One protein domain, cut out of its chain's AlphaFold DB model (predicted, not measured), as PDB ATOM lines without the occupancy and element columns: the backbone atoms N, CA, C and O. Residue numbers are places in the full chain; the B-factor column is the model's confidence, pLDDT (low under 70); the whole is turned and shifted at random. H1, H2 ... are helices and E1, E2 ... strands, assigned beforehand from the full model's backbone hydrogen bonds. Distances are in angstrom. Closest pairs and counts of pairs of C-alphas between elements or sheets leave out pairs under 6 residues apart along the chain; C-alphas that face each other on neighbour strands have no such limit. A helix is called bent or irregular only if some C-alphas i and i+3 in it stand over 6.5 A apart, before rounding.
ATOM      1  N   TYR A   2     218.967 202.262 162.045       89.75
ATOM      2  CA  TYR A   2     217.585 202.039 161.569       89.75
ATOM      3  C   TYR A   2     216.656 203.268 161.579       89.75
ATOM      4  O   TYR A   2     216.122 203.627 160.540       89.75
ATOM      5  N   LEU A   3     216.472 203.931 162.729       91.50
ATOM      6  CA  LEU A   3     215.588 205.103 162.809       91.50
ATOM      7  C   LEU A   3     216.103 206.307 162.015       91.50
ATOM      8  O   LEU A   3     215.303 207.062 161.486       91.50
ATOM      9  N   ALA A   4     217.419 206.497 161.936       90.62
ATOM     10  CA  ALA A   4     217.996 207.588 161.161       90.62
ATOM     11  C   ALA A   4     217.790 207.356 159.661       90.62
ATOM     12  O   ALA A   4     217.332 208.260 158.975       90.62
ATOM     13  N   ASP A   5     218.028 206.131 159.181       90.44
ATOM     14  CA  ASP A   5     217.788 205.777 157.780       90.44
ATOM     15  C   ASP A   5     216.275 205.821 157.449       90.44
ATOM     16  O   ASP A   5     215.888 206.338 156.406       90.44
ATOM     17  N   LEU A   6     215.402 205.359 158.358       90.75
ATOM     18  CA  LEU A   6     213.939 205.393 158.195       90.75
ATOM     19  C   LEU A   6     213.368 206.818 158.142       90.75
ATOM     20  O   LEU A   6     212.393 207.059 157.436       90.75
ATOM     21  N   LEU A   7     213.937 207.736 158.924       90.00
ATOM     22  CA  LEU A   7     213.488 209.127 159.023       90.00
ATOM     23  C   LEU A   7     214.284 210.076 158.116       90.00
ATOM     24  O   LEU A   7     214.122 211.288 158.229       90.00
ATOM     25  N   GLU A   8     215.152 209.534 157.257       90.38
ATOM     26  CA  GLU A   8     216.014 210.294 156.342       90.38
ATOM     27  C   GLU A   8     216.875 211.355 157.063       90.38
ATOM     28  O   GLU A   8     217.120 212.452 156.560       90.38
ATOM     29  N   ILE A   9     217.345 211.027 158.274       90.12
ATOM     30  CA  ILE A   9     218.201 211.886 159.098       90.12
ATOM     31  C   ILE A   9     219.665 211.557 158.820       90.12
ATOM     32  O   ILE A   9     220.136 210.458 159.120       90.12
ATOM     33  N   ASP A  10     220.407 212.548 158.332       90.00
ATOM     34  CA  ASP A  10     221.851 212.430 158.166       90.00
ATOM     35  C   ASP A  10     222.575 212.520 159.520       90.00
ATOM     36  O   ASP A  10     222.400 213.468 160.292       90.00
ATOM     37  N   LEU A  11     223.396 211.513 159.822       87.25
ATOM     38  CA  LEU A  11     224.202 211.458 161.038       87.25
ATOM     39  C   LEU A  11     225.659 211.728 160.671       87.25
ATOM     40  O   LEU A  11     226.340 210.847 160.155       87.25
ATOM     41  N   GLY A  12     226.179 212.908 161.019       89.25
ATOM     42  CA  GLY A  12     227.557 213.301 160.677       89.25
ATOM     43  C   GLY A  12     228.674 212.400 161.238       89.25
ATOM     44  O   GLY A  12     229.825 212.555 160.855       89.25
ATOM     45  N   GLN A  13     228.345 211.464 162.132       86.69
ATOM     46  CA  GLN A  13     229.253 210.486 162.750       86.69
ATOM     47  C   GLN A  13     228.731 209.046 162.564       86.69
ATOM     48  O   GLN A  13     228.867 208.186 163.432       86.69
ATOM     49  N   ARG A  14     228.087 208.784 161.419       84.81
ATOM     50  CA  ARG A  14     227.495 207.486 161.053       84.81
ATOM     51  C   ARG A  14     228.477 206.323 161.199       84.81
ATOM     52  O   ARG A  14     228.120 205.315 161.799       84.81
ATOM     53  N   ASP A  15     229.688 206.482 160.675       84.06
ATOM     54  CA  ASP A  15     230.697 205.420 160.645       84.06
ATOM     55  C   ASP A  15     231.182 205.055 162.056       84.06
ATOM     56  O   ASP A  15     231.198 203.882 162.421       84.06
ATOM     57  N   GLU A  16     231.446 206.055 162.904       85.25
ATOM     58  CA  GLU A  16     231.824 205.842 164.310       85.25
ATOM     59  C   GLU A  16     230.715 205.136 165.104       85.25
ATOM     60  O   GLU A  16     230.980 204.264 165.934       85.25
ATOM     61  N   LEU A  17     229.453 205.485 164.834       82.75
ATOM     62  CA  LEU A  17     228.300 204.852 165.471       82.75
ATOM     63  C   LEU A  17     228.118 203.400 165.026       82.75
ATOM     64  O   LEU A  17     227.723 202.581 165.852       82.75
ATOM     65  N   ILE A  18     228.391 203.073 163.758       80.94
ATOM     66  CA  ILE A  18     228.359 201.694 163.246       80.94
ATOM     67  C   ILE A  18     229.442 200.855 163.928       80.94
ATOM     68  O   ILE A  18     229.142 199.764 164.415       80.94
ATOM     69  N   ASP A  19     230.662 201.379 164.022       81.88
ATOM     70  CA  ASP A  19     231.795 200.682 164.640       81.88
ATOM     71  C   ASP A  19     231.589 200.433 166.144       81.88
ATOM     72  O   ASP A  19     232.094 199.453 166.696       81.88
ATOM     73  N   ALA A  20     230.803 201.280 166.815       79.50
ATOM     74  CA  ALA A  20     230.473 201.134 168.230       79.50
ATOM     75  C   ALA A  20     229.433 200.032 168.534       79.50
ATOM     76  O   ALA A  20     229.240 199.686 169.705       79.50
ATOM     77  N   PHE A  21     228.747 199.459 167.533       76.81
ATOM     78  CA  PHE A  21     227.755 198.407 167.781       76.81
ATOM     79  C   PHE A  21     228.416 197.089 168.216       76.81
ATOM     80  O   PHE A  21     229.048 196.379 167.433       76.81
ATOM     81  N   THR A  22     228.187 196.692 169.469       66.44
ATOM     82  CA  THR A  22     228.555 195.362 169.973       66.44
ATOM     83  C   THR A  22     227.590 194.285 169.470       66.44
ATOM     84  O   THR A  22     226.397 194.529 169.295       66.44
ATOM     85  N   SER A  23     228.090 193.068 169.248       65.69
ATOM     86  CA  SER A  23     227.344 191.951 168.652       65.69
ATOM     87  C   SER A  23     226.064 191.575 169.414       65.69
ATOM     88  O   SER A  23     226.129 191.200 170.581       65.69
ATOM     89  N   GLY A  24     224.922 191.578 168.725       71.62
ATOM     90  CA  GLY A  24     223.646 191.065 169.227       71.62
ATOM     91  C   GLY A  24     222.474 191.508 168.352       71.62
ATOM     92  O   GLY A  24     222.638 192.399 167.522       71.62
ATOM     93  N   TYR A  25     221.314 190.869 168.531       76.06
ATOM     94  CA  TYR A  25     220.045 191.408 168.043       76.06
ATOM     95  C   TYR A  25     219.414 192.257 169.149       76.06
ATOM     96  O   TYR A  25     219.178 191.753 170.247       76.06
ATOM     97  N   SER A  26     219.154 193.535 168.881       88.88
ATOM     98  CA  SER A  26     218.512 194.443 169.840       88.88
ATOM     99  C   SER A  26     217.025 194.596 169.543       88.88
ATOM    100  O   SER A  26     216.608 194.527 168.391       88.88
ATOM    101  N   LYS A  27     216.212 194.848 170.569       93.38
ATOM    102  CA  LYS A  27     214.845 195.354 170.384       93.38
ATOM    103  C   LYS A  27     214.872 196.850 170.092       93.38
ATOM    104  O   LYS A  27     215.713 197.556 170.647       93.38
ATOM    105  N   LEU A  28     213.938 197.326 169.271       92.94
ATOM    106  CA  LEU A  28     213.731 198.757 169.060       92.94
ATOM    107  C   LEU A  28     213.195 199.424 170.334       92.94
ATOM    108  O   LEU A  28     213.699 200.469 170.728       92.94
ATOM    109  N   ASP A  29     212.245 198.777 171.013       93.75
ATOM    110  CA  ASP A  29     211.796 199.142 172.356       93.75
ATOM    111  C   ASP A  29     212.107 197.995 173.341       93.75
ATOM    112  O   ASP A  29     211.410 196.973 173.352       93.75
ATOM    113  N   PRO A  30     213.142 198.124 174.192       93.12
ATOM    114  CA  PRO A  30     213.495 197.099 175.174       93.12
ATOM    115  C   PRO A  30     212.381 196.772 176.177       93.12
ATOM    116  O   PRO A  30     212.383 195.669 176.730       93.12
ATOM    117  N   THR A  31     211.439 197.698 176.398       94.50
ATOM    118  CA  THR A  31     210.346 197.570 177.373       94.50
ATOM    119  C   THR A  31     209.179 196.725 176.866       94.50
ATOM    120  O   THR A  31     208.364 196.264 177.664       94.50
ATOM    121  N   ARG A  32     209.115 196.471 175.553       94.06
ATOM    122  CA  ARG A  32     208.079 195.646 174.926       94.06
ATOM    123  C   ARG A  32     208.514 194.195 174.752       94.06
ATOM    124  O   ARG A  32     209.699 193.855 174.837       94.06
ATOM    125  N   GLY A  33     207.522 193.337 174.520       94.12
ATOM    126  CA  GLY A  33     207.731 191.930 174.182       94.12
ATOM    127  C   GLY A  33     208.457 191.740 172.848       94.12
ATOM    128  O   GLY A  33     208.841 192.706 172.185       94.12
ATOM    129  N   ASP A  34     208.631 190.480 172.460       93.94
ATOM    130  CA  ASP A  34     209.411 190.098 171.276       93.94
ATOM    131  C   ASP A  34     208.551 189.925 170.005       93.94
ATOM    132  O   ASP A  34     208.989 189.366 169.000       93.94
ATOM    133  N   GLU A  35     207.309 190.408 170.033       94.25
ATOM    134  CA  GLU A  35     206.436 190.438 168.861       94.25
ATOM    135  C   GLU A  35     206.844 191.588 167.936       94.25
ATOM    136  O   GLU A  35     206.883 192.747 168.349       94.25
ATOM    137  N   GLY A  36     207.158 191.283 166.674       92.88
ATOM    138  CA  GLY A  36     207.552 192.308 165.712       92.88
ATOM    139  C   GLY A  36     208.275 191.787 164.474       92.88
ATOM    140  O   GLY A  36     208.305 190.590 164.185       92.88
ATOM    141  N   ARG A  37     208.867 192.723 163.724       94.44
ATOM    142  CA  ARG A  37     209.601 192.469 162.476       94.44
ATOM    143  C   ARG A  37     211.105 192.435 162.733       94.44
ATOM    144  O   ARG A  37     211.673 193.421 163.194       94.44
ATOM    145  N   HIS A  38     211.777 191.347 162.361       93.50
ATOM    146  CA  HIS A  38     213.242 191.315 162.338       93.50
ATOM    147  C   HIS A  38     213.788 192.045 161.108       93.50
ATOM    148  O   HIS A  38     213.438 191.722 159.975       93.50
ATOM    149  N   VAL A  39     214.690 192.995 161.336       92.19
ATOM    150  CA  VAL A  39     215.420 193.722 160.300       92.19
ATOM    151  C   VAL A  39     216.901 193.377 160.437       92.19
ATOM    152  O   VAL A  39     217.640 193.982 161.216       92.19
ATOM    153  N   SER A  40     217.319 192.341 159.710       89.44
ATOM    154  CA  SER A  40     218.646 191.727 159.850       89.44
ATOM    155  C   SER A  40     219.804 192.664 159.510       89.44
ATOM    156  O   SER A  40     220.857 192.540 160.127       89.44
ATOM    157  N   GLU A  41     219.604 193.614 158.590       87.94
ATOM    158  CA  GLU A  41     220.596 194.649 158.251       87.94
ATOM    159  C   GLU A  41     221.047 195.433 159.489       87.94
ATOM    160  O   GLU A  41     222.235 195.668 159.685       87.94
ATOM    161  N   TYR A  42     220.102 195.744 160.377       88.00
ATOM    162  CA  TYR A  42     220.356 196.481 161.614       88.00
ATOM    163  C   TYR A  42     220.466 195.579 162.841       88.00
ATOM    164  O   TYR A  42     220.574 196.090 163.952       88.00
ATOM    165  N   ARG A  43     220.388 194.249 162.659       89.44
ATOM    166  CA  ARG A  43     220.266 193.265 163.748       89.44
ATOM    167  C   ARG A  43     219.230 193.721 164.784       89.44
ATOM    168  O   ARG A  43     219.495 193.774 165.981       89.44
ATOM    169  N   LEU A  44     218.051 194.105 164.304       91.44
ATOM    170  CA  LEU A  44     217.038 194.777 165.114       91.44
ATOM    171  C   LEU A  44     215.706 194.029 165.057       91.44
ATOM    172  O   LEU A  44     215.253 193.642 163.982       91.44
ATOM    173  N   LEU A  45     215.051 193.868 166.199       94.50
ATOM    174  CA  LEU A  45     213.645 193.504 166.303       94.50
ATOM    175  C   LEU A  45     212.814 194.786 166.443       94.50
ATOM    176  O   LEU A  45     212.835 195.445 167.481       94.50
ATOM    177  N   VAL A  46     212.083 195.138 165.389       95.12
ATOM    178  CA  VAL A  46     211.131 196.255 165.366       95.12
ATOM    179  C   VAL A  46     209.835 195.774 166.012       95.12
ATOM    180  O   VAL A  46     208.973 195.204 165.346       95.12
ATOM    181  N   ASN A  47     209.742 195.958 167.329       96.12
ATOM    182  CA  ASN A  47     208.643 195.518 168.196       96.12
ATOM    183  C   ASN A  47     207.710 196.663 168.628       96.12
ATOM    184  O   ASN A  47     207.107 196.642 169.703       96.12
ATOM    185  N   VAL A  48     207.603 197.681 167.779       94.50
ATOM    186  CA  VAL A  48     206.640 198.778 167.905       94.50
ATOM    187  C   VAL A  48     205.866 198.904 166.586       94.50
ATOM    188  O   VAL A  48     206.450 198.657 165.525       94.50
ATOM    189  N   PRO A  49     204.572 199.263 166.620       91.31
ATOM    190  CA  PRO A  49     203.787 199.563 165.424       91.31
ATOM    191  C   PRO A  49     204.391 200.704 164.596       91.31
ATOM    192  O   PRO A  49     204.941 201.657 165.149       91.31
ATOM    193  N   GLU A  50     204.245 200.647 163.270       86.38
ATOM    194  CA  GLU A  50     204.803 201.663 162.358       86.38
ATOM    195  C   GLU A  50     204.198 203.059 162.579       86.38
ATOM    196  O   GLU A  50     204.910 204.063 162.479       86.38
ATOM    197  N   ASP A  51     202.922 203.134 162.968       87.25
ATOM    198  CA  ASP A  51     202.266 204.396 163.317       87.25
ATOM    199  C   ASP A  51     202.948 205.083 164.510       87.25
ATOM    200  O   ASP A  51     203.080 206.303 164.523       87.25
ATOM    201  N   GLU A  52     203.461 204.333 165.490       88.94
ATOM    202  CA  GLU A  52     204.159 204.913 166.646       88.94
ATOM    203  C   GLU A  52     205.547 205.458 166.283       88.94
ATOM    204  O   GLU A  52     206.021 206.407 166.904       88.94
ATOM    205  N   ILE A  53     206.192 204.892 165.258       86.06
ATOM    206  CA  ILE A  53     207.505 205.347 164.787       86.06
ATOM    207  C   ILE A  53     207.369 206.656 163.996       86.06
ATOM    208  O   ILE A  53     208.176 207.572 164.150       86.06
ATOM    209  N   THR A  54     206.339 206.752 163.152       77.31
ATOM    210  CA  THR A  54     206.149 207.874 162.217       77.31
ATOM    211  C   THR A  54     205.370 209.044 162.827       77.31
ATOM    212  O   THR A  54     205.612 210.198 162.467       77.31
ATOM    213  N   THR A  55     204.501 208.794 163.815       65.00
ATOM    214  CA  THR A  55     203.685 209.839 164.469       65.00
ATOM    215  C   THR A  55     204.529 210.886 165.202       65.00
ATOM    216  O   THR A  55     204.148 212.056 165.250       65.00
ATOM    217  N   VAL A  56     205.707 210.527 165.725       55.72
ATOM    218  CA  VAL A  56     206.564 211.477 166.465       55.72
ATOM    219  C   VAL A  56     207.128 212.580 165.553       55.72
ATOM    220  O   VAL A  56     207.424 213.674 166.027       55.72
ATOM    221  N   VAL A  57     207.212 212.345 164.239       55.19
ATOM    222  CA  VAL A  57     207.756 213.315 163.269       55.19
ATOM    223  C   VAL A  57     206.675 214.247 162.692       55.19
ATOM    224  O   VAL A  57     206.992 215.332 162.212       55.19
TER     225      VAL A  57
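This is residues 2 to 57 of the 61 residues of an uncharacterized protein of Halarchaeum acidiphilum MH1-52-1 (UniProt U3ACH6). A small two-stranded hairpin, E1 and E2, sits on one side of a loosely wound chain, and the three short helices are spaced out on the other side, H1 between H2 and H3, with no helix touching another. The long link before E1 loops past the hairpin, and its residues 26 to 27 pair briefly alongside E2, while residues 8 to 13 stand free. The printed part has 56 residues, in the order H1, H2, E1, E2, H3, with under half of them in named elements; the sheet, E1 - E2, is antiparallel and the class is mixed, helices and strands. The whole is only just compact, close to loose, with a radius of gyration of the C-alphas of 12.1 A and spans of 30 by 28 by 18 A.

E1, residues 37 to 39, and E2, residues 44 to 46, form an antiparallel hairpin with 149 degrees between their directions. C-alphas 38 and 45 face each other at 4.5 A, and N 39 and O 44 are within hydrogen-bond range at 2.8 A, as are N 46 and O 37 at 2.8 A. Residues 26 to 27 pair with residues 44 to 45 of E2, parallel. H1, residues 2 to 6, is only just apart from E2, closest 8.1 A, and only just apart from H3, residues 50 to 57, closest 8.3 A. H2, residues 14 to 19, is apart from H1, E2 and H3. Every O i to N i+4 pair is within hydrogen-bond range in H1 and H2, but 2 of 4 in H3.

H1 begins at C-alpha 2 (217.585, 202.039, 161.569) and is 6.0 A long. H2 is 8.8 A, E1 6.3 A and E2 6.1 A. H3, 12.1 A, ends at C-alpha 57 (207.756, 213.315, 163.269); it is neither bent nor irregular, but only just, with C-alphas 53 and 56 6.4 A apart.

The two farthest C-alphas, of Gly 12 and Glu 35, are 32.2 A apart. The link from H2 to E1, 17 residues, is long; those from E1 to E2 and E2 to H3 are tight, and that from H1 to H2 is short. The printed part has no cut. Mean pLDDT of the printed part is 86.4; residues 22 to 23 and 55 to 57 are under 70.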